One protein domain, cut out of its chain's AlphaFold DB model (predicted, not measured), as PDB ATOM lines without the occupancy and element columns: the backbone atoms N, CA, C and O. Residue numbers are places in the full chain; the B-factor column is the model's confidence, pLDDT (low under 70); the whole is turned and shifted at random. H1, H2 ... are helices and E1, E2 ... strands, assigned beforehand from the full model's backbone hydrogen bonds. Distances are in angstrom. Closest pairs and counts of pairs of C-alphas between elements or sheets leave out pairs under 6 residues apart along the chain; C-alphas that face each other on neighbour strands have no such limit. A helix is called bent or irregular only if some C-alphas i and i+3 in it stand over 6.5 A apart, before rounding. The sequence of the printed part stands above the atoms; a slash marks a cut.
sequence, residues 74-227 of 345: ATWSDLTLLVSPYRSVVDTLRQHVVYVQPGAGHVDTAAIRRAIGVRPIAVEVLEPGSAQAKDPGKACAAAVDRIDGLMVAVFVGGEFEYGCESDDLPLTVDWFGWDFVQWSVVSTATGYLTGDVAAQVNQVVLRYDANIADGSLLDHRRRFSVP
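What this domain is: This is residues 74 to 227 of the 345 residues of an uncharacterized protein of Actinocatenispora thailandica (UniProt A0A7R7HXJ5). A four-stranded sheet forms the core between two layers of helices, with H3, H6 and H5 over one face and H2 and H4 over the other. H1 lies away from the sheet at one end, near H2, and residues 214 to 227 make a final stretch with no named element. The printed part has 154 residues, with six named helices and four named strands in the order H1 H2 E1 H3 E2 H4 E3 E4 H5 H6; the class is mixed, helices and strands. The sheet is mixed, in the order E1 E2 E3 E4, with E1, E2 and E3 parallel and E4 antiparallel to E3. The whole is compact, with a radius of gyration of the C-alphas of 14.5 A and spans of 41 by 40 by 26 A.

How they stand to each other: The sheet has E1, residues 98 to 100, and E4, residues 159 to 165, as edge strands, with E2, residues 121 to 126, and E3, residues 151 to 156, as inner strands. E2 and E3 are parallel at 20 degrees, with N 124 and O 153 2.9 A apart, within hydrogen-bond range. E1 and E2 are parallel at 3 degrees, with N 99 and O 123 at 2.8 A. E3 and E4 form a hairpin, antiparallel at 158 degrees, with N 154 and O 162 at 2.8 A. On one face are H3, residues 109 to 116, H5, residues 175 to 190, and H6, residues 197 to 213; on the opposite face are H2, residues 87 to 93, and H4, residues 136 to 144: three layers, helices on both faces of a sheet. H6 lies over E3 at a height over the sheet of 10.2 A, and H5 over E4 at 8.9 A. H5 and H6 form a helical hairpin: they touch, H6 with residues 200 to 207 alone, at a steep tilt of 39 degrees, opposite ways; their closest C-alphas, of Thr 190 and Gln 200, are 5.1 A apart. H3 and H6 touch at a shallow tilt of 12 degrees, the same way, closest at the C-alphas of Ile 112 and Ala 198, 5.2 A. H4 lies over E3 and E4 at a height of 7.6 A. H2 and H4 touch at a steep tilt of 62 degrees, closest at the C-alphas of Val 90 and Ala 143, 5.2 A. E1, H3, E2 and E2, H4, E3 are strand-helix-strand units, two parallel neighbour strands with a helix between; the crossover is left-handed in the first and right-handed in the second. H1, residues 74 to 83, is not on the sheet and is close to H2 but not clearly touching, with the C-alphas of Leu 81 and Arg 87 5.6 A apart. Every O i to N i+4 pair is within hydrogen-bond range in H2, H3, H5 and H6, against 4 of 6 in H1 and 4 of 5 in H4.

Where its parts are: E4 is 18.7 A long from first to last C-alpha, E3 16.9 A and E2 16.4 A, while E1 is 6.4 A. H6 measures 24.3 A and H5 22.1 A; H4 is 12.5 A, H3 10.5 A and H2 9.9 A. H1, 16.9 A, is irregular: C-alphas 74 and 77 are 7.5 A apart. C-alpha 74, where H1 begins, is at (16.831, -30.697, -14.252); C-alpha 121, where E2 begins, is at (-1.148, -31.693, 4.169); C-alpha 213, where H6 ends, is at (-8.226, -17.645, 8.754).

The domain as a whole: The two C-alphas farthest apart, of Ala 74 and Tyr 192, are 42.5 A apart. The printed part has no cut, and no link between named elements is long. The mean pLDDT of the printed part is 93.2, and residues 224 to 227 are under 70.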
ATOM      1  N   ALA A  74      18.289 -30.793 -14.334       74.50
ATOM      2  CA  ALA A  74      16.831 -30.697 -14.252       74.50
ATOM      3  C   ALA A  74      16.151 -32.001 -13.797       74.50
ATOM      4  O   ALA A  74      15.073 -31.959 -13.217       74.50
ATOM      5  N   THR A  75      16.763 -33.159 -14.066       75.44
ATOM      6  CA  THR A  75      16.215 -34.485 -13.720       75.44
ATOM      7  C   THR A  75      16.931 -35.143 -12.544       75.44
ATOM      8  O   THR A  75      16.593 -36.267 -12.171       75.44
ATOM      9  N   TRP A  76      17.909 -34.466 -11.934       80.12
ATOM     10  CA  TRP A  76      18.758 -35.041 -10.889       80.12
ATOM     11  C   TRP A  76      17.950 -35.503  -9.674       80.12
ATOM     12  O   TRP A  76      18.184 -36.586  -9.136       80.12
ATOM     13  N   SER A  77      16.965 -34.709  -9.253       73.56
ATOM     14  CA  SER A  77      16.090 -35.032  -8.123       73.56
ATOM     15  C   SER A  77      15.238 -36.276  -8.404       73.56
ATOM     16  O   SER A  77      15.106 -37.148  -7.544       73.56
ATOM     17  N   ASP A  78      14.720 -36.430  -9.619       76.38
ATOM     18  CA  ASP A  78      13.944 -37.611 -10.009       76.38
ATOM     19  C   ASP A  78      14.836 -38.856 -10.171       76.38
ATOM     20  O   ASP A  78      14.471 -39.950  -9.735       76.38
ATOM     21  N   LEU A  79      16.040 -38.700 -10.733       79.38
ATOM     22  CA  LEU A  79      17.024 -39.778 -10.892       79.38
ATOM     23  C   LEU A  79      17.516 -40.315  -9.548       79.38
ATOM     24  O   LEU A  79      17.585 -41.527  -9.352       79.38
ATOM     25  N   THR A  80      17.838 -39.424  -8.611       80.88
ATOM     26  CA  THR A  80      18.284 -39.818  -7.267       80.88
ATOM     27  C   THR A  80      17.175 -40.511  -6.481       80.88
ATOM     28  O   THR A  80      17.467 -41.416  -5.703       80.88
ATOM     29  N   LEU A  81      15.901 -40.182  -6.739       82.81
ATOM     30  CA  LEU A  81      14.765 -40.863  -6.115       82.81
ATOM     31  C   LEU A  81      14.691 -42.348  -6.490       82.81
ATOM     32  O   LEU A  81      14.328 -43.162  -5.647       82.81
ATOM     33  N   LEU A  82      15.066 -42.730  -7.717       82.25
ATOM     34  CA  LEU A  82      14.997 -44.130  -8.170       82.25
ATOM     35  C   LEU A  82      15.818 -45.086  -7.296       82.25
ATOM     36  O   LEU A  82      15.450 -46.254  -7.172       82.25
ATOM     37  N   VAL A  83      16.903 -44.585  -6.701       86.38
ATOM     38  CA  VAL A  83      17.825 -45.342  -5.839       86.38
ATOM     39  C   VAL A  83      17.654 -44.960  -4.359       86.38
ATOM     40  O   VAL A  83      18.299 -45.527  -3.482       86.38
ATOM     41  N   SER A  84      16.784 -43.994  -4.065       88.00
ATOM     42  CA  SER A  84      16.606 -43.440  -2.730       88.00
ATOM     43  C   SER A  84      15.712 -44.326  -1.852       88.00
ATOM     44  O   SER A  84      14.668 -44.796  -2.321       88.00
ATOM     45  N   PRO A  85      16.031 -44.486  -0.552       89.38
ATOM     46  CA  PRO A  85      15.152 -45.170   0.400       89.38
ATOM     47  C   PRO A  85      13.817 -44.437   0.625       89.38
ATOM     48  O   PRO A  85      12.891 -45.020   1.186       89.38
ATOM     49  N   TYR A  86      13.699 -43.180   0.182       92.81
ATOM     50  CA  TYR A  86      12.493 -42.354   0.312       92.81
ATOM     51  C   TYR A  86      11.507 -42.522  -0.855       92.81
ATOM     52  O   TYR A  86      10.445 -41.907  -0.865       92.81
ATOM     53  N   ARG A  87      11.821 -43.362  -1.852       91.31
ATOM     54  CA  ARG A  87      10.958 -43.558  -3.027       91.31
ATOM     55  C   ARG A  87       9.528 -43.960  -2.664       91.31
ATOM     56  O   ARG A  87       8.584 -43.398  -3.206       91.31
ATOM     57  N   SER A  88       9.370 -44.919  -1.754       91.75
ATOM     58  CA  SER A  88       8.058 -45.421  -1.326       91.75
ATOM     59  C   SER A  88       7.218 -44.345  -0.636       91.75
ATOM     60  O   SER A  88       6.004 -44.313  -0.836       91.75
ATOM     61  N   VAL A  89       7.863 -43.455   0.121       93.62
ATOM     62  CA  VAL A  89       7.237 -42.296   0.768       93.62
ATOM     63  C   VAL A  89       6.635 -41.386  -0.298       93.62
ATOM     64  O   VAL A  89       5.424 -41.176  -0.327       93.62
ATOM     65  N   VAL A  90       7.461 -40.941  -1.249       93.19
ATOM     66  CA  VAL A  90       7.050 -40.021  -2.319       93.19
ATOM     67  C   VAL A  90       5.981 -40.643  -3.218       93.19
ATOM     68  O   VAL A  90       4.976 -39.998  -3.514       93.19
ATOM     69  N   ASP A  91       6.160 -41.896  -3.641       90.88
ATOM     70  CA  ASP A  91       5.202 -42.587  -4.511       90.88
ATOM     71  C   ASP A  91       3.834 -42.753  -3.822       90.88
ATOM     72  O   ASP A  91       2.798 -42.542  -4.455       90.88
ATOM     73  N   THR A  92       3.817 -43.049  -2.516       94.06
ATOM     74  CA  THR A  92       2.574 -43.141  -1.733       94.06
ATOM     75  C   THR A  92       1.938 -41.771  -1.555       94.06
ATOM     76  O   THR A  92       0.743 -41.606  -1.807       94.06
ATOM     77  N   LEU A  93       2.723 -40.768  -1.152       94.06
ATOM     78  CA  LEU A  93       2.212 -39.425  -0.921       94.06
ATOM     79  C   LEU A  93       1.693 -38.791  -2.209       94.06
ATOM     80  O   LEU A  93       0.722 -38.055  -2.155       94.06
ATOM     81  N   ARG A  94       2.201 -39.133  -3.395       91.06
ATOM     82  CA  ARG A  94       1.612 -38.681  -4.672       91.06
ATOM     83  C   ARG A  94       0.157 -39.100  -4.887       91.06
ATOM     84  O   ARG A  94      -0.504 -38.506  -5.731       91.06
ATOM     85  N   GLN A  95      -0.333 -40.111  -4.175       91.00
ATOM     86  CA  GLN A  95      -1.687 -40.656  -4.332       91.00
ATOM     87  C   GLN A  95      -2.512 -40.574  -3.041       91.00
ATOM     88  O   GLN A  95      -3.742 -40.614  -3.073       91.00
ATOM     89  N   HIS A  96      -1.846 -40.445  -1.895       94.00
ATOM     90  CA  HIS A  96      -2.448 -40.488  -0.570       94.00
ATOM     91  C   HIS A  96      -1.926 -39.354   0.320       94.00
ATOM     92  O   HIS A  96      -0.900 -38.739   0.056       94.00
ATOM     93  N   VAL A  97      -2.651 -39.035   1.391       95.25
ATOM     94  CA  VAL A  97      -2.231 -38.021   2.384       95.25
ATOM     95  C   VAL A  97      -1.454 -38.627   3.554       95.25
ATOM     96  O   VAL A  97      -0.942 -37.893   4.382       95.25
ATOM     97  N   VAL A  98      -1.367 -39.958   3.642       97.25
ATOM     98  CA  VAL A  98      -0.683 -40.646   4.745       97.25
ATOM     99  C   VAL A  98       0.213 -41.731   4.182       97.25
ATOM    100  O   VAL A  98      -0.269 -42.611   3.463       97.25
ATOM    101  N   TYR A  99       1.483 -41.684   4.553       97.69
ATOM    102  CA  TYR A  99       2.424 -42.782   4.428       97.69
ATOM    103  C   TYR A  99       2.681 -43.363   5.819       97.69
ATOM    104  O   TYR A  99       2.995 -42.626   6.749       97.69
ATOM    105  N   VAL A 100       2.541 -44.680   5.965       97.81
ATOM    106  CA  VAL A 100       2.922 -45.397   7.188       97.81
ATOM    107  C   VAL A 100       3.974 -46.416   6.798       97.81
ATOM    108  O   VAL A 100       3.712 -47.314   5.993       97.81
ATOM    109  N   GLN A 101       5.172 -46.259   7.344       97.19
ATOM    110  CA  GLN A 101       6.259 -47.190   7.129       97.19
ATOM    111  C   GLN A 101       5.906 -48.549   7.750       97.19
ATOM    112  O   GLN A 101       5.377 -48.599   8.865       97.19
ATOM    113  N   PRO A 102       6.198 -49.672   7.068       95.19
ATOM    114  CA  PRO A 102       6.080 -50.990   7.684       95.19
ATOM    115  C   PRO A 102       6.857 -51.027   9.006       95.19
ATOM    116  O   PRO A 102       8.000 -50.597   9.031       95.19
ATOM    117  N   GLY A 103       6.231 -51.508  10.084       93.62
ATOM    118  CA  GLY A 103       6.848 -51.559  11.417       93.62
ATOM    119  C   GLY A 103       6.569 -50.349  12.320       93.62
ATOM    120  O   GLY A 103       6.742 -50.455  13.527       93.62
ATOM    121  N   ALA A 104       6.012 -49.246  11.803       93.38
ATOM    122  CA  ALA A 104       5.711 -48.037  12.587       93.38
ATOM    123  C   ALA A 104       4.541 -48.168  13.596       93.38
ATOM    124  O   ALA A 104       4.114 -47.177  14.184       93.38
ATOM    125  N   GLY A 105       4.017 -49.378  13.813       90.88
ATOM    126  CA  GLY A 105       2.914 -49.652  14.737       90.88
ATOM    127  C   GLY A 105       1.519 -49.518  14.117       90.88
ATOM    128  O   GLY A 105       1.343 -49.482  12.898       90.88
ATOM    129  N   HIS A 106       0.495 -49.520  14.973       91.00
ATOM    130  CA  HIS A 106      -0.895 -49.319  14.560       91.00
ATOM    131  C   HIS A 106      -1.230 -47.831  14.543       91.00
ATOM    132  O   HIS A 106      -1.239 -47.174  15.577       91.00
ATOM    133  N   VAL A 107      -1.543 -47.321  13.353       95.44
ATOM    134  CA  VAL A 107      -1.950 -45.935  13.125       95.44
ATOM    135  C   VAL A 107      -3.335 -45.930  12.495       95.44
ATOM    136  O   VAL A 107      -3.554 -46.592  11.475       95.44
ATOM    137  N   ASP A 108      -4.264 -45.146  13.047       97.38
ATOM    138  CA  ASP A 108      -5.581 -44.938  12.440       97.38
ATOM    139  C   ASP A 108      -5.477 -44.017  11.211       97.38
ATOM    140  O   ASP A 108      -5.789 -42.823  11.227       97.38
ATOM    141  N   THR A 109      -5.033 -44.596  10.096       97.19
ATOM    142  CA  THR A 109      -4.916 -43.884   8.817       97.19
ATOM    143  C   THR A 109      -6.258 -43.350   8.314       97.19
ATOM    144  O   THR A 109      -6.277 -42.382   7.554       97.19
ATOM    145  N   ALA A 110      -7.389 -43.938   8.721       97.62
ATOM    146  CA  ALA A 110      -8.711 -43.478   8.317       97.62
ATOM    147  C   ALA A 110      -9.117 -42.205   9.073       97.62
ATOM    148  O   ALA A 110      -9.671 -41.289   8.463       97.62
ATOM    149  N   ALA A 111      -8.822 -42.108  10.372       97.56
ATOM    150  CA  ALA A 111      -8.974 -40.868  11.130       97.56
ATOM    151  C   ALA A 111      -8.076 -39.756  10.572       97.56
ATOM    152  O   ALA A 111      -8.581 -38.676  10.273       97.56
ATOM    153  N   ILE A 112      -6.795 -40.046  10.318       98.00
ATOM    154  CA  ILE A 112      -5.841 -39.075   9.752       98.00
ATOM    155  C   ILE A 112      -6.319 -38.558   8.386       98.00
ATOM    156  O   ILE A 112      -6.364 -37.351   8.151       98.00
ATOM    157  N   ARG A 113      -6.745 -39.451   7.480       97.25
ATOM    158  CA  ARG A 113      -7.279 -39.054   6.163       97.25
ATOM    159  C   ARG A 113      -8.517 -38.166   6.279       97.25
ATOM    160  O   ARG A 113      -8.641 -37.211   5.518       97.25
ATOM    161  N   ARG A 114      -9.426 -38.475   7.213       97.38
ATOM    162  CA  ARG A 114     -10.629 -37.663   7.464       97.38
ATOM    163  C   ARG A 114     -10.280 -36.285   8.021       97.38
ATOM    164  O   ARG A 114     -10.874 -35.310   7.575       97.38
ATOM    165  N   ALA A 115      -9.321 -36.213   8.944       97.50
ATOM    166  CA  ALA A 115      -8.838 -34.959   9.513       97.50
ATOM    167  C   ALA A 115      -8.256 -34.038   8.431       97.50
ATOM    168  O   ALA A 115      -8.679 -32.891   8.295       97.50
ATOM    169  N   ILE A 116      -7.342 -34.564   7.608       97.12
ATOM    170  CA  ILE A 116      -6.682 -33.809   6.533       97.12
ATOM    171  C   ILE A 116      -7.685 -33.383   5.453       97.12
ATOM    172  O   ILE A 116      -7.715 -32.216   5.048       97.12
ATOM    173  N   GLY A 117      -8.530 -34.306   4.991       95.19
ATOM    174  CA  GLY A 117      -9.502 -34.041   3.933       95.19
ATOM    175  C   GLY A 117      -8.832 -33.657   2.609       95.19
ATOM    176  O   GLY A 117      -8.057 -34.428   2.050       95.19
ATOM    177  N   VAL A 118      -9.159 -32.466   2.095       94.56
ATOM    178  CA  VAL A 118      -8.651 -31.934   0.810       94.56
ATOM    179  C   VAL A 118      -7.490 -30.946   0.966       94.56
ATOM    180  O   VAL A 118      -7.049 -30.351  -0.020       94.56
ATOM    181  N   ARG A 119      -7.017 -30.741   2.199       96.06
ATOM    182  CA  ARG A 119      -5.917 -29.824   2.503       96.06
ATOM    183  C   ARG A 119      -4.610 -30.348   1.899       96.06
ATOM    184  O   ARG A 119      -4.443 -31.564   1.765       96.06
ATOM    185  N   PRO A 120      -3.662 -29.470   1.551       95.56
ATOM    186  CA  PRO A 120      -2.355 -29.835   1.032       95.56
ATOM    187  C   PRO A 120      -1.419 -30.273   2.166       95.56
ATOM    188  O   PRO A 120      -0.273 -29.854   2.233       95.56
ATOM    189  N   ILE A 121      -1.912 -31.127   3.060       97.00
ATOM    190  CA  ILE A 121      -1.148 -31.693   4.169       97.00
ATOM    191  C   ILE A 121      -0.934 -33.176   3.873       97.00
ATOM    192  O   ILE A 121      -1.848 -33.884   3.439       97.00
ATOM    193  N   ALA A 122       0.278 -33.647   4.110       97.50
ATOM    194  CA  ALA A 122       0.646 -35.045   4.107       97.50
ATOM    195  C   ALA A 122       1.310 -35.413   5.432       97.50
ATOM    196  O   ALA A 122       1.869 -34.575   6.136       97.50
ATOM    197  N   VAL A 123       1.211 -36.690   5.776       98.19
ATOM    198  CA  VAL A 123       1.723 -37.238   7.024       98.19
ATOM    199  C   VAL A 123       2.595 -38.438   6.713       98.19
ATOM    200  O   VAL A 123       2.177 -39.346   5.990       98.19
ATOM    201  N   GLU A 124       3.785 -38.454   7.294       98.12
ATOM    202  CA  GLU A 124       4.704 -39.584   7.265       98.12
ATOM    203  C   GLU A 124       4.798 -40.162   8.671       98.12
ATOM    204  O   GLU A 124       5.172 -39.458   9.599       98.12
ATOM    205  N   VAL A 125       4.460 -41.437   8.845       98.06
ATOM    206  CA  VAL A 125       4.711 -42.154  10.098       98.06
ATOM    207  C   VAL A 125       5.817 -43.161   9.854       98.06
ATOM    208  O   VAL A 125       5.646 -44.107   9.083       98.06
ATOM    209  N   LEU A 126       6.955 -42.943  10.496       97.75
ATOM    210  CA  LEU A 126       8.175 -43.705  10.302       97.75
ATOM    211  C   LEU A 126       8.413 -44.660  11.472       97.75
ATOM    212  O   LEU A 126       8.102 -44.370  12.631       97.75
ATOM    213  N   GLU A 127       8.990 -45.815  11.156       97.06
ATOM    214  CA  GLU A 127       9.384 -46.796  12.162       97.06
ATOM    215  C   GLU A 127      10.619 -46.281  12.922       97.06
ATOM    216  O   GLU A 127      11.613 -45.914  12.274       97.06
ATOM    217  N   PRO A 128      10.607 -46.265  14.269       96.38
ATOM    218  CA  PRO A 128      11.780 -45.915  15.065       96.38
ATOM    219  C   PRO A 128      13.015 -46.732  14.675       96.38
ATOM    220  O   PRO A 128      12.964 -47.951  14.549       96.38
ATOM    221  N   GLY A 129      14.153 -46.062  14.492       94.69
ATOM    222  CA  GLY A 129      15.420 -46.709  14.125       94.69
ATOM    223  C   GLY A 129      15.589 -47.030  12.633       94.69
ATOM    224  O   GLY A 129      16.700 -47.385  12.217       94.69
ATOM    225  N   SER A 130      14.548 -46.845  11.813       95.38
ATOM    226  CA  SER A 130      14.653 -46.938  10.354       95.38
ATOM    227  C   SER A 130      15.610 -45.884   9.777       95.38
ATOM    228  O   SER A 130      15.917 -44.870  10.405       95.38
ATOM    229  N   ALA A 131      16.103 -46.107   8.554       92.12
ATOM    230  CA  ALA A 131      16.989 -45.146   7.891       92.12
ATOM    231  C   ALA A 131      16.317 -43.778   7.688       92.12
ATOM    232  O   ALA A 131      16.986 -42.753   7.780       92.12
ATOM    233  N   GLN A 132      15.005 -43.774   7.449       93.56
ATOM    234  CA  GLN A 132      14.195 -42.574   7.289       93.56
ATOM    235  C   GLN A 132      14.018 -41.842   8.625       93.56
ATOM    236  O   GLN A 132      14.179 -40.629   8.670       93.56
ATOM    237  N   ALA A 133      13.782 -42.572   9.720       95.69
ATOM    238  CA  ALA A 133      13.630 -41.992  11.055       95.69
ATOM    239  C   ALA A 133      14.924 -41.383  11.626       95.69
ATOM    240  O   ALA A 133      14.857 -40.529  12.500       95.69
ATOM    241  N   LYS A 134      16.107 -41.797  11.149       95.75
ATOM    242  CA  LYS A 134      17.391 -41.194  11.564       95.75
ATOM    243  C   LYS A 134      17.572 -39.756  11.077       95.75
ATOM    244  O   LYS A 134      18.403 -39.039  11.624       95.75
ATOM    245  N   ASP A 135      16.862 -39.380  10.019       95.62
ATOM    246  CA  ASP A 135      16.911 -38.048   9.425       95.62
ATOM    247  C   ASP A 135      15.505 -37.683   8.912       95.62
ATOM    248  O   ASP A 135      15.237 -37.769   7.705       95.62
ATOM    249  N   PRO A 136      14.578 -37.336   9.830       95.81
ATOM    250  CA  PRO A 136      13.197 -37.013   9.476       95.81
ATOM    251  C   PRO A 136      13.124 -35.774   8.574       95.81
ATOM    252  O   PRO A 136      12.240 -35.691   7.725       95.81
ATOM    253  N   GLY A 137      14.106 -34.869   8.670       96.75
ATOM    254  CA  GLY A 137      14.254 -33.733   7.765       96.75
ATOM    255  C   GLY A 137      14.449 -34.160   6.312       96.75
ATOM    256  O   GLY A 137      13.744 -33.674   5.431       96.75
ATOM    257  N   LYS A 138      15.332 -35.131   6.037       94.88
ATOM    258  CA  LYS A 138      15.482 -35.684   4.678       94.88
ATOM    259  C   LYS A 138      14.251 -36.437   4.186       94.88
ATOM    260  O   LYS A 138      13.993 -36.408   2.983       94.88
ATOM    261  N   ALA A 139      13.530 -37.125   5.072       94.44
ATOM    262  CA  ALA A 139      12.278 -37.791   4.709       94.44
ATOM    263  C   ALA A 139      11.241 -36.760   4.240       94.44
ATOM    264  O   ALA A 139      10.761 -36.843   3.110       94.44
ATOM    265  N   CYS A 140      11.061 -35.712   5.045       96.88
ATOM    266  CA  CYS A 140      10.191 -34.584   4.751       96.88
ATOM    267  C   CYS A 140      10.577 -33.883   3.433       96.88
ATOM    268  O   CYS A 140       9.763 -33.782   2.511       96.88
ATOM    269  N   ALA A 141      11.849 -33.483   3.301       95.00
ATOM    270  CA  ALA A 141      12.390 -32.826   2.108       95.00
ATOM    271  C   ALA A 141      12.182 -33.670   0.841       95.00
ATOM    272  O   ALA A 141      11.817 -33.156  -0.214       95.00
ATOM    273  N   ALA A 142      12.335 -34.998   0.938       93.81
ATOM    274  CA  ALA A 142      12.142 -35.879  -0.207       93.81
ATOM    275  C   ALA A 142      10.734 -35.759  -0.817       93.81
ATOM    276  O   ALA A 142      10.608 -35.866  -2.046       93.81
ATOM    277  N   ALA A 143       9.712 -35.532   0.016       93.81
ATOM    278  CA  ALA A 143       8.333 -35.330  -0.399       93.81
ATOM    279  C   ALA A 143       8.071 -33.911  -0.926       93.81
ATOM    280  O   ALA A 143       7.578 -33.785  -2.051       93.81
ATOM    281  N   VAL A 144       8.424 -32.860  -0.175       93.56
ATOM    282  CA  VAL A 144       8.107 -31.466  -0.558       93.56
ATOM    283  C   VAL A 144       8.881 -30.977  -1.786       93.56
ATOM    284  O   VAL A 144       8.316 -30.254  -2.601       93.56
ATOM    285  N   ASP A 145      10.098 -31.481  -2.029       90.56
ATOM    286  CA  ASP A 145      10.878 -31.181  -3.247       90.56
ATOM    287  C   ASP A 145      10.225 -31.730  -4.538       90.56
ATOM    288  O   ASP A 145      10.628 -31.428  -5.671       90.56
ATOM    289  N   ARG A 146       9.267 -32.657  -4.399       87.88
ATOM    290  CA  ARG A 146       8.708 -33.449  -5.510       87.88
ATOM    291  C   ARG A 146       7.201 -33.351  -5.644       87.88
ATOM    292  O   ARG A 146       6.669 -33.841  -6.647       87.88
ATOM    293  N   ILE A 147       6.531 -32.795  -4.645       89.12
ATOM    294  CA  ILE A 147       5.090 -32.597  -4.621       89.12
ATOM    295  C   ILE A 147       4.851 -31.127  -4.291       89.12
ATOM    296  O   ILE A 147       4.864 -30.730  -3.129       89.12
ATOM    297  N   ASP A 148       4.643 -30.352  -5.349       90.00
ATOM    298  CA  ASP A 148       4.470 -28.906  -5.289       90.00
ATOM    299  C   ASP A 148       3.294 -28.522  -4.364       90.00
ATOM    300  O   ASP A 148       2.233 -29.165  -4.370       90.00
ATOM    301  N   GLY A 149       3.490 -27.469  -3.567       91.06
ATOM    302  CA  GLY A 149       2.468 -26.876  -2.701       91.06
ATOM    303  C   GLY A 149       2.002 -27.773  -1.552       91.06
ATOM    304  O   GLY A 149       0.882 -27.601  -1.079       91.06
ATOM    305  N   LEU A 150       2.811 -28.755  -1.139       94.00
ATOM    306  CA  LEU A 150       2.519 -29.691  -0.051       94.00
ATOM    307  C   LEU A 150       3.186 -29.258   1.265       94.00
ATOM    308  O   LEU A 150       4.337 -28.839   1.264       94.00
ATOM    309  N   MET A 151       2.495 -29.447   2.388       96.50
ATOM    310  CA  MET A 151       3.069 -29.463   3.736       96.50
ATOM    311  C   MET A 151       3.154 -30.899   4.240       96.50
ATOM    312  O   MET A 151       2.196 -31.661   4.091       96.50
ATOM    313  N   VAL A 152       4.263 -31.278   4.861       97.94
ATOM    314  CA  VAL A 152       4.495 -32.633   5.364       97.94
ATOM    315  C   VAL A 152       4.813 -32.577   6.852       97.94
ATOM    316  O   VAL A 152       5.684 -31.827   7.277       97.94
ATOM    317  N   ALA A 153       4.109 -33.388   7.641       98.25
ATOM    318  CA  ALA A 153       4.413 -33.625   9.048       98.25
ATOM    319  C   ALA A 153       4.949 -35.051   9.228       98.25
ATOM    320  O   ALA A 153       4.303 -36.021   8.819       98.25
ATOM    321  N   VAL A 154       6.121 -35.175   9.845       98.44
ATOM    322  CA  VAL A 154       6.824 -36.439  10.063       98.44
ATOM    323  C   VAL A 154       6.720 -36.840  11.527       98.44
ATOM    324  O   VAL A 154       7.110 -36.099  12.430       98.44
ATOM    325  N   PHE A 155       6.220 -38.050  11.741       98.19
ATOM    326  CA  PHE A 155       6.079 -38.680  13.041       98.19
ATOM    327  C   PHE A 155       6.992 -39.897  13.127       98.19
ATOM    328  O   PHE A 155       6.981 -40.745  12.231       98.19
ATOM    329  N   VAL A 156       7.744 -40.035  14.214       97.94
ATOM    330  CA  VAL A 156       8.585 -41.208  14.488       97.94
ATOM    331  C   VAL A 156       8.137 -41.809  15.807       97.94
ATOM    332  O   VAL A 156       8.048 -41.121  16.814       97.94
ATOM    333  N   GLY A 157       7.793 -43.098  15.813       95.75
ATOM    334  CA  GLY A 157       7.398 -43.774  17.059       95.75
ATOM    335  C   GLY A 157       6.156 -43.202  17.745       95.75
ATOM    336  O   GLY A 157       5.950 -43.445  18.928       95.75
ATOM    337  N   GLY A 158       5.324 -42.463  17.010       96.06
ATOM    338  CA  GLY A 158       4.139 -41.810  17.558       96.06
ATOM    339  C   GLY A 158       4.386 -40.410  18.122       96.06
ATOM    340  O   GLY A 158       3.478 -39.868  18.748       96.06
ATOM    341  N   GLU A 159       5.554 -39.813  17.901       97.00
ATOM    342  CA  GLU A 159       5.869 -38.428  18.269       97.00
ATOM    343  C   GLU A 159       6.112 -37.586  17.017       97.00
ATOM    344  O   GLU A 159       6.656 -38.084  16.032       97.00
ATOM    345  N   PHE A 160       5.672 -36.326  17.030       97.81
ATOM    346  CA  PHE A 160       6.011 -35.359  15.988       97.81
ATOM    347  C   PHE A 160       7.491 -34.983  16.095       97.81
ATOM    348  O   PHE A 160       7.914 -34.425  17.104       97.81
ATOM    349  N   GLU A 161       8.253 -35.248  15.039       97.62
ATOM    350  CA  GLU A 161       9.699 -34.994  15.010       97.62
ATOM    351  C   GLU A 161      10.064 -33.806  14.125       97.62
ATOM    352  O   GLU A 161      10.982 -33.044  14.429       97.62
ATOM    353  N   TYR A 162       9.383 -33.663  12.988       97.88
ATOM    354  CA  TYR A 162       9.761 -32.671  11.992       97.88
ATOM    355  C   TYR A 162       8.586 -32.292  11.102       97.88
ATOM    356  O   TYR A 162       7.703 -33.107  10.831       97.88
ATOM    357  N   GLY A 163       8.603 -31.066  10.598       97.56
ATOM    358  CA  GLY A 163       7.701 -30.624   9.550       97.56
ATOM    359  C   GLY A 163       8.440 -29.773   8.535       97.56
ATOM    360  O   GLY A 163       9.491 -29.214   8.836       97.56
ATOM    361  N   CYS A 164       7.917 -29.753   7.320       97.31
ATOM    362  CA  CYS A 164       8.433 -28.945   6.230       97.31
ATOM    363  C   CYS A 164       7.328 -28.671   5.211       97.31
ATOM    364  O   CYS A 164       6.297 -29.355   5.161       97.31
ATOM    365  N   GLU A 165       7.579 -27.710   4.340       95.69
ATOM    366  CA  GLU A 165       6.677 -27.321   3.274       95.69
ATOM    367  C   GLU A 165       7.418 -27.117   1.961       95.69
ATOM    368  O   GLU A 165       8.630 -26.927   1.910       95.69
ATOM    369  N   SER A 166       6.659 -27.198   0.876       93.94
ATOM    370  CA  SER A 166       7.127 -26.866  -0.461       93.94
ATOM    371  C   SER A 166       7.237 -25.350  -0.630       93.94
ATOM    372  O   SER A 166       6.350 -24.613  -0.195       93.94
ATOM    373  N   ASP A 167       8.261 -24.901  -1.360       91.31
ATOM    374  CA  ASP A 167       8.454 -23.496  -1.756       91.31
ATOM    375  C   ASP A 167       7.254 -22.909  -2.528       91.31
ATOM    376  O   ASP A 167       7.065 -21.694  -2.571       91.31
ATOM    377  N   ASP A 168       6.420 -23.763  -3.132       90.19
ATOM    378  CA  ASP A 168       5.225 -23.366  -3.885       90.19
ATOM    379  C   ASP A 168       3.982 -23.153  -2.995       90.19
ATOM    380  O   ASP A 168       2.873 -22.937  -3.503       90.19
ATOM    381  N   LEU A 169       4.119 -23.247  -1.667       92.00
ATOM    382  CA  LEU A 169       3.020 -22.989  -0.741       92.00
ATOM    383  C   LEU A 169       2.637 -21.492  -0.792       92.00
ATOM    384  O   LEU A 169       3.502 -20.631  -0.625       92.00
ATOM    385  N   PRO A 170       1.356 -21.135  -1.017       93.19
ATOM    386  CA  PRO A 170       0.964 -19.756  -1.300       93.19
ATOM    387  C   PRO A 170       0.848 -18.907  -0.024       93.19
ATOM    388  O   PRO A 170      -0.251 -18.552   0.414       93.19
ATOM    389  N   LEU A 171       1.993 -18.590   0.574       94.38
ATOM    390  CA  LEU A 171       2.115 -17.724   1.744       94.38
ATOM    391  C   LEU A 171       1.983 -16.242   1.370       94.38
ATOM    392  O   LEU A 171       2.384 -15.806   0.290       94.38
ATOM    393  N   THR A 172       1.433 -15.454   2.292       96.19
ATOM    394  CA  THR A 172       1.325 -13.985   2.179       96.19
ATOM    395  C   THR A 172       2.308 -13.249   3.096       96.19
ATOM    396  O   THR A 172       2.404 -12.021   3.052       96.19
ATOM    397  N   VAL A 173       3.037 -14.001   3.923       95.62
ATOM    398  CA  VAL A 173       4.012 -13.522   4.909       95.62
ATOM    399  C   VAL A 173       5.421 -14.023   4.579       95.62
ATOM    400  O   VAL A 173       5.609 -14.788   3.634       95.62
ATOM    401  N   ASP A 174       6.421 -13.581   5.349       95.88
ATOM    402  CA  ASP A 174       7.795 -14.077   5.228       95.88
ATOM    403  C   ASP A 174       7.862 -15.595   5.458       95.88
ATOM    404  O   ASP A 174       7.412 -16.089   6.494       95.88
ATOM    405  N   TRP A 175       8.436 -16.313   4.489       92.62
ATOM    406  CA  TRP A 175       8.473 -17.777   4.471       92.62
ATOM    407  C   TRP A 175       9.247 -18.343   5.666       92.62
ATOM    408  O   TRP A 175       8.717 -19.165   6.403       92.62
ATOM    409  N   PHE A 176      10.457 -17.838   5.925       92.12
ATOM    410  CA  PHE A 176      11.325 -18.370   6.981       92.12
ATOM    411  C   PHE A 176      10.747 -18.139   8.385       92.12
ATOM    412  O   PHE A 176      10.754 -19.034   9.231       92.12
ATOM    413  N   GLY A 177      10.235 -16.933   8.649       93.94
ATOM    414  CA  GLY A 177       9.585 -16.625   9.919       93.94
ATOM    415  C   GLY A 177       8.323 -17.458  10.143       93.94
ATOM    416  O   GLY A 177       8.073 -17.907  11.263       93.94
ATOM    417  N   TRP A 178       7.542 -17.682   9.083       95.75
ATOM    418  CA  TRP A 178       6.349 -18.515   9.146       95.75
ATOM    419  C   TRP A 178       6.684 -19.985   9.398       95.75
ATOM    420  O   TRP A 178       6.108 -20.546  10.325       95.75
ATOM    421  N   ASP A 179       7.637 -20.567   8.662       95.38
ATOM    422  CA  ASP A 179       8.119 -21.953   8.811       95.38
ATOM    423  C   ASP A 179       8.503 -22.249  10.267       95.38
ATOM    424  O   ASP A 179       7.920 -23.107  10.940       95.38
ATOM    425  N   PHE A 180       9.407 -21.429  10.812       95.75
ATOM    426  CA  PHE A 180       9.892 -21.595  12.176       95.75
ATOM    427  C   PHE A 180       8.759 -21.526  13.210       95.75
ATOM    428  O   PHE A 180       8.670 -22.378  14.101       95.75
ATOM    429  N   VAL A 181       7.877 -20.522  13.113       96.69
ATOM    430  CA  VAL A 181       6.759 -20.349  14.057       96.69
ATOM    431  C   VAL A 181       5.745 -21.478  13.910       96.69
ATOM    432  O   VAL A 181       5.280 -22.019  14.914       96.69
ATOM    433  N   GLN A 182       5.411 -21.849  12.678       96.88
ATOM    434  CA  GLN A 182       4.442 -22.886  12.359       96.88
ATOM    435  C   GLN A 182       4.824 -24.209  13.017       96.88
ATOM    436  O   GLN A 182       4.035 -24.763  13.788       96.88
ATOM    437  N   TRP A 183       6.039 -24.691  12.764       97.31
ATOM    438  CA  TRP A 183       6.469 -25.989  13.270       97.31
ATOM    439  C   TRP A 183       6.814 -25.966  14.759       97.31
ATOM    440  O   TRP A 183       6.576 -26.962  15.442       97.31
ATOM    441  N   SER A 184       7.248 -24.825  15.305       97.44
ATOM    442  CA  SER A 184       7.421 -24.661  16.758       97.44
ATOM    443  C   SER A 184       6.089 -24.753  17.514       97.44
ATOM    444  O   SER A 184       5.998 -25.416  18.552       97.44
ATOM    445  N   VAL A 185       5.035 -24.115  16.988       97.38
ATOM    446  CA  VAL A 185       3.684 -24.182  17.567       97.38
ATOM    447  C   VAL A 185       3.119 -25.594  17.453       97.38
ATOM    448  O   VAL A 185       2.589 -26.105  18.439       97.38
ATOM    449  N   VAL A 186       3.265 -26.242  16.291       97.00
ATOM    450  CA  VAL A 186       2.844 -27.638  16.097       97.00
ATOM    451  C   VAL A 186       3.556 -28.553  17.089       97.00
ATOM    452  O   VAL A 186       2.869 -29.236  17.839       97.00
ATOM    453  N   SER A 187       4.890 -28.500  17.171       97.12
ATOM    454  CA  SER A 187       5.685 -29.323  18.094       97.12
ATOM    455  C   SER A 187       5.217 -29.179  19.547       97.12
ATOM    456  O   SER A 187       4.976 -30.174  20.234       97.12
ATOM    457  N   THR A 188       4.987 -27.939  19.992       97.19
ATOM    458  CA  THR A 188       4.492 -27.655  21.348       97.19
ATOM    459  C   THR A 188       3.076 -28.199  21.564       97.19
ATOM    460  O   THR A 188       2.793 -28.791  22.605       97.19
ATOM    461  N   ALA A 189       2.178 -28.026  20.590       96.12
ATOM    462  CA  ALA A 189       0.792 -28.484  20.682       96.12
ATOM    463  C   ALA A 189       0.666 -30.017  20.648       96.12
ATOM    464  O   ALA A 189      -0.239 -30.578  21.267       96.12
ATOM    465  N   THR A 190       1.566 -30.704  19.943       96.50
ATOM    466  CA  THR A 190       1.555 -32.166  19.807       96.50
ATOM    467  C   THR A 190       2.287 -32.890  20.932       96.50
ATOM    468  O   THR A 190       2.007 -34.065  21.155       96.50
ATOM    469  N   GLY A 191       3.172 -32.214  21.672       94.25
ATOM    470  CA  GLY A 191       4.035 -32.836  22.687       94.25
ATOM    471  C   GLY A 191       3.311 -33.541  23.845       94.25
ATOM    472  O   GLY A 191       3.898 -34.389  24.505       94.25
ATOM    473  N   TYR A 192       2.029 -33.242  24.085       94.94
ATOM    474  CA  TYR A 192       1.211 -33.909  25.114       94.94
ATOM    475  C   TYR A 192       0.373 -35.080  24.581       94.94
ATOM    476  O   TYR A 192      -0.350 -35.720  25.342       94.94
ATOM    477  N   LEU A 193       0.431 -35.339  23.275       95.44
ATOM    478  CA  LEU A 193      -0.394 -36.321  22.567       95.44
ATOM    479  C   LEU A 193       0.439 -37.518  22.077       95.44
ATOM    480  O   LEU A 193       0.063 -38.175  21.103       95.44
ATOM    481  N   THR A 194       1.578 -37.792  22.723       91.94
ATOM    482  CA  THR A 194       2.495 -38.891  22.391       91.94
ATOM    483  C   THR A 194       1.751 -40.210  22.186       91.94
ATOM    484  O   THR A 194       0.963 -40.641  23.028       91.94
ATOM    485  N   GLY A 195       2.009 -40.862  21.051       93.12
ATOM    486  CA  GLY A 195       1.391 -42.132  20.669       93.12
ATOM    487  C   GLY A 195       0.041 -42.002  19.954       93.12
ATOM    488  O   GLY A 195      -0.320 -42.906  19.201       93.12
ATOM    489  N   ASP A 196      -0.677 -40.882  20.095       96.88
ATOM    490  CA  ASP A 196      -1.914 -40.611  19.353       96.88
ATOM    491  C   ASP A 196      -1.641 -39.720  18.132       96.88
ATOM    492  O   ASP A 196      -1.902 -38.514  18.109       96.88
ATOM    493  N   VAL A 197      -1.104 -40.341  17.077       97.31
ATOM    494  CA  VAL A 197      -0.782 -39.651  15.817       97.31
ATOM    495  C   VAL A 197      -2.024 -38.998  15.201       97.31
ATOM    496  O   VAL A 197      -1.924 -37.930  14.603       97.31
ATOM    497  N   ALA A 198      -3.213 -39.588  15.351       97.75
ATOM    498  CA  ALA A 198      -4.433 -39.009  14.795       97.75
ATOM    499  C   ALA A 198      -4.808 -37.697  15.503       97.75
ATOM    500  O   ALA A 198      -5.128 -36.711  14.833       97.75
ATOM    501  N   ALA A 199      -4.716 -37.652  16.835       97.69
ATOM    502  CA  ALA A 199      -4.918 -36.424  17.599       97.69
ATOM    503  C   ALA A 199      -3.847 -35.367  17.294       97.69
ATOM    504  O   ALA A 199      -4.180 -34.189  17.153       97.69
ATOM    505  N   GLN A 200      -2.585 -35.769  17.124       98.31
ATOM    506  CA  GLN A 200      -1.516 -34.844  16.738       98.31
ATOM    507  C   GLN A 200      -1.744 -34.247  15.344       98.31
ATOM    508  O   GLN A 200      -1.630 -33.037  15.165       98.31
ATOM    509  N   VAL A 201      -2.154 -35.058  14.362       98.31
ATOM    510  CA  VAL A 201      -2.487 -34.557  13.020       98.31
ATOM    511  C   VAL A 201      -3.665 -33.584  13.059       98.31
ATOM    512  O   VAL A 201      -3.659 -32.604  12.316       98.31
ATOM    513  N   ASN A 202      -4.646 -33.777  13.948       98.19
ATOM    514  CA  ASN A 202      -5.702 -32.779  14.134       98.19
ATOM    515  C   ASN A 202      -5.131 -31.416  14.561       98.19
ATOM    516  O   ASN A 202      -5.623 -30.400  14.082       98.19
ATOM    517  N   GLN A 203      -4.079 -31.368  15.389       98.06
ATOM    518  CA  GLN A 203      -3.418 -30.102  15.743       98.06
ATOM    519  C   GLN A 203      -2.736 -29.452  14.534       98.06
ATOM    520  O   GLN A 203      -2.870 -28.246  14.335       98.06
ATOM    521  N   VAL A 204      -2.079 -30.246  13.679       98.06
ATOM    522  CA  VAL A 204      -1.489 -29.758  12.417       98.06
ATOM    523  C   VAL A 204      -2.566 -29.145  11.516       98.06
ATOM    524  O   VAL A 204      -2.396 -28.042  11.000       98.06
ATOM    525  N   VAL A 205      -3.701 -29.833  11.363       98.06
ATOM    526  CA  VAL A 205      -4.838 -29.371  10.552       98.06
ATOM    527  C   VAL A 205      -5.461 -28.097  11.122       98.06
ATOM    528  O   VAL A 205      -5.692 -27.151  10.375       98.06
ATOM    529  N   LEU A 206      -5.703 -28.040  12.434       98.00
ATOM    530  CA  LEU A 206      -6.251 -26.850  13.091       98.00
ATOM    531  C   LEU A 206      -5.323 -25.647  12.933       98.00
ATOM    532  O   LEU A 206      -5.787 -24.534  12.686       98.00
ATOM    533  N   ARG A 207      -4.010 -25.867  13.038       97.62
ATOM    534  CA  ARG A 207      -3.022 -24.813  12.837       97.62
ATOM    535  C   ARG A 207      -2.998 -24.324  11.385       97.62
ATOM    536  O   ARG A 207      -2.941 -23.120  11.165       97.62
ATOM    537  N   TYR A 208      -3.078 -25.228  10.411       97.31
ATOM    538  CA  TYR A 208      -3.212 -24.870   8.995       97.31
ATOM    539  C   TYR A 208      -4.464 -24.018   8.736       97.31
ATOM    540  O   TYR A 208      -4.377 -22.968   8.106       97.31
ATOM    541  N   ASP A 209      -5.615 -24.429   9.273       97.88
ATOM    542  CA  ASP A 209      -6.872 -23.693   9.113       97.88
ATOM    543  C   ASP A 209      -6.808 -22.308   9.786       97.88
ATOM    544  O   ASP A 209      -7.342 -21.335   9.253       97.88
ATOM    545  N   ALA A 210      -6.106 -22.189  10.919       97.81
ATOM    546  CA  ALA A 210      -5.853 -20.904  11.570       97.81
ATOM    547  C   ALA A 210      -5.002 -19.963  10.697       97.81
ATOM    548  O   ALA A 210      -5.330 -18.784  10.608       97.81
ATOM    549  N   ASN A 211      -3.982 -20.486  10.006       97.31
ATOM    550  CA  ASN A 211      -3.157 -19.707   9.071       97.31
ATOM    551  C   ASN A 211      -3.935 -19.258   7.818       97.31
ATOM    552  O   ASN A 211      -3.619 -18.249   7.194       97.31
ATOM    553  N   ILE A 212      -4.967 -20.003   7.415       97.44
ATOM    554  CA  ILE A 212      -5.886 -19.524   6.374       97.44
ATOM    555  C   ILE A 212      -6.775 -18.410   6.928       97.44
ATOM    556  O   ILE A 212      -6.974 -17.387   6.276       97.44
ATOM    557  N   ALA A 213      -7.316 -18.601   8.132       97.81
ATOM    558  CA  ALA A 213      -8.226 -17.645   8.754       97.81
ATOM    559  C   ALA A 213      -7.553 -16.300   9.084       97.81
ATOM    560  O   ALA A 213      -8.201 -15.261   8.966       97.81
ATOM    561  N   ASP A 214      -6.275 -16.309   9.473       97.38
ATOM    562  CA  ASP A 214      -5.484 -15.094   9.719       97.38
ATOM    563  C   ASP A 214      -4.917 -14.458   8.435       97.38
ATOM    564  O   ASP A 214      -4.401 -13.340   8.467       97.38
ATOM    565  N   GLY A 215      -5.064 -15.143   7.297       96.94
ATOM    566  CA  GLY A 215      -4.629 -14.682   5.989       96.94
ATOM    567  C   GLY A 215      -3.138 -14.860   5.708       96.94
ATOM    568  O   GLY A 215      -2.699 -14.381   4.663       96.94
ATOM    569  N   SER A 216      -2.367 -15.530   6.575       96.38
ATOM    570  CA  SER A 216      -0.945 -15.856   6.350       96.38
ATOM    571  C   SER A 216      -0.735 -16.896   5.247       96.38
ATOM    572  O   SER A 216       0.315 -16.914   4.599       96.38
ATOM    573  N   LEU A 217      -1.752 -17.721   4.991       96.00
ATOM    574  CA  LEU A 217      -1.780 -18.729   3.943       96.00
ATOM    575  C   LEU A 217      -3.051 -18.593   3.096       96.00
ATOM    576  O   LEU A 217      -4.158 -18.478   3.620       96.00
ATOM    577  N   LEU A 218      -2.923 -18.636   1.770       94.44
ATOM    578  CA  LEU A 218      -4.092 -18.661   0.890       94.44
ATOM    579  C   LEU A 218      -4.732 -20.055   0.881       94.44
ATOM    580  O   LEU A 218      -4.025 -21.062   0.833       94.44
ATOM    581  N   ASP A 219      -6.071 -20.121   0.867       91.62
ATOM    582  CA  ASP A 219      -6.791 -21.397   0.756       91.62
ATOM    583  C   ASP A 219      -6.422 -22.102  -0.554       91.62
ATOM    584  O   ASP A 219      -6.866 -21.745  -1.652       91.62
ATOM    585  N   HIS A 220      -5.574 -23.115  -0.422       86.56
ATOM    586  CA  HIS A 220      -5.169 -23.984  -1.502       86.56
ATOM    587  C   HIS A 220      -5.702 -25.383  -1.238       86.56
ATOM    588  O   HIS A 220      -5.508 -25.957  -0.169       86.56
ATOM    589  N   ARG A 221      -6.356 -25.973  -2.240       88.12
ATOM    590  CA  ARG A 221      -6.770 -27.376  -2.183       88.12
ATOM    591  C   ARG A 221      -5.740 -28.235  -2.874       88.12
ATOM    592  O   ARG A 221      -5.314 -27.923  -3.986       88.12
ATOM    593  N   ARG A 222      -5.428 -29.372  -2.261       79.62
ATOM    594  CA  ARG A 222      -4.513 -30.345  -2.836       79.62
ATOM    595  C   ARG A 222      -5.025 -30.830  -4.189       79.62
ATOM    596  O   ARG A 222      -6.141 -31.342  -4.295       79.62
ATOM    597  N   ARG A 223      -4.193 -30.723  -5.225       75.94
ATOM    598  CA  ARG A 223      -4.441 -31.347  -6.529       75.94
ATOM    599  C   ARG A 223      -3.471 -32.504  -6.707       75.94
ATOM    600  O   ARG A 223      -2.263 -32.306  -6.723       75.94
ATOM    601  N   PHE A 224      -3.996 -33.713  -6.883       68.00
ATOM    602  CA  PHE A 224      -3.207 -34.858  -7.339       68.00
ATOM    603  C   PHE A 224      -2.923 -34.713  -8.838       68.00
ATOM    604  O   PHE A 224      -3.440 -35.460  -9.665       68.00
ATOM    605  N   SER A 225      -2.163 -33.693  -9.221       62.28
ATOM    606  CA  SER A 225      -1.643 -33.599 -10.577       62.28
ATOM    607  C   SER A 225      -0.298 -34.299 -10.618       62.28
ATOM    608  O   SER A 225       0.644 -33.882  -9.950       62.28
ATOM    609  N   VAL A 226      -0.187 -35.349 -11.432       60.38
ATOM    610  CA  VAL A 226       1.128 -35.827 -11.860       60.38
ATOM    611  C   VAL A 226       1.780 -34.650 -12.592       60.38
ATOM    612  O   VAL A 226       1.149 -34.148 -13.532       60.38
ATOM    613  N   PRO A 227       2.967 -34.162 -12.183       62.56
ATOM    614  CA  PRO A 227       3.596 -32.987 -12.782       62.56
ATOM    615  C   PRO A 227       3.971 -33.287 -14.240       62.56
ATOM    616  O   PRO A 227       5.086 -33.676 -14.578       62.56
TER     617      PRO A 227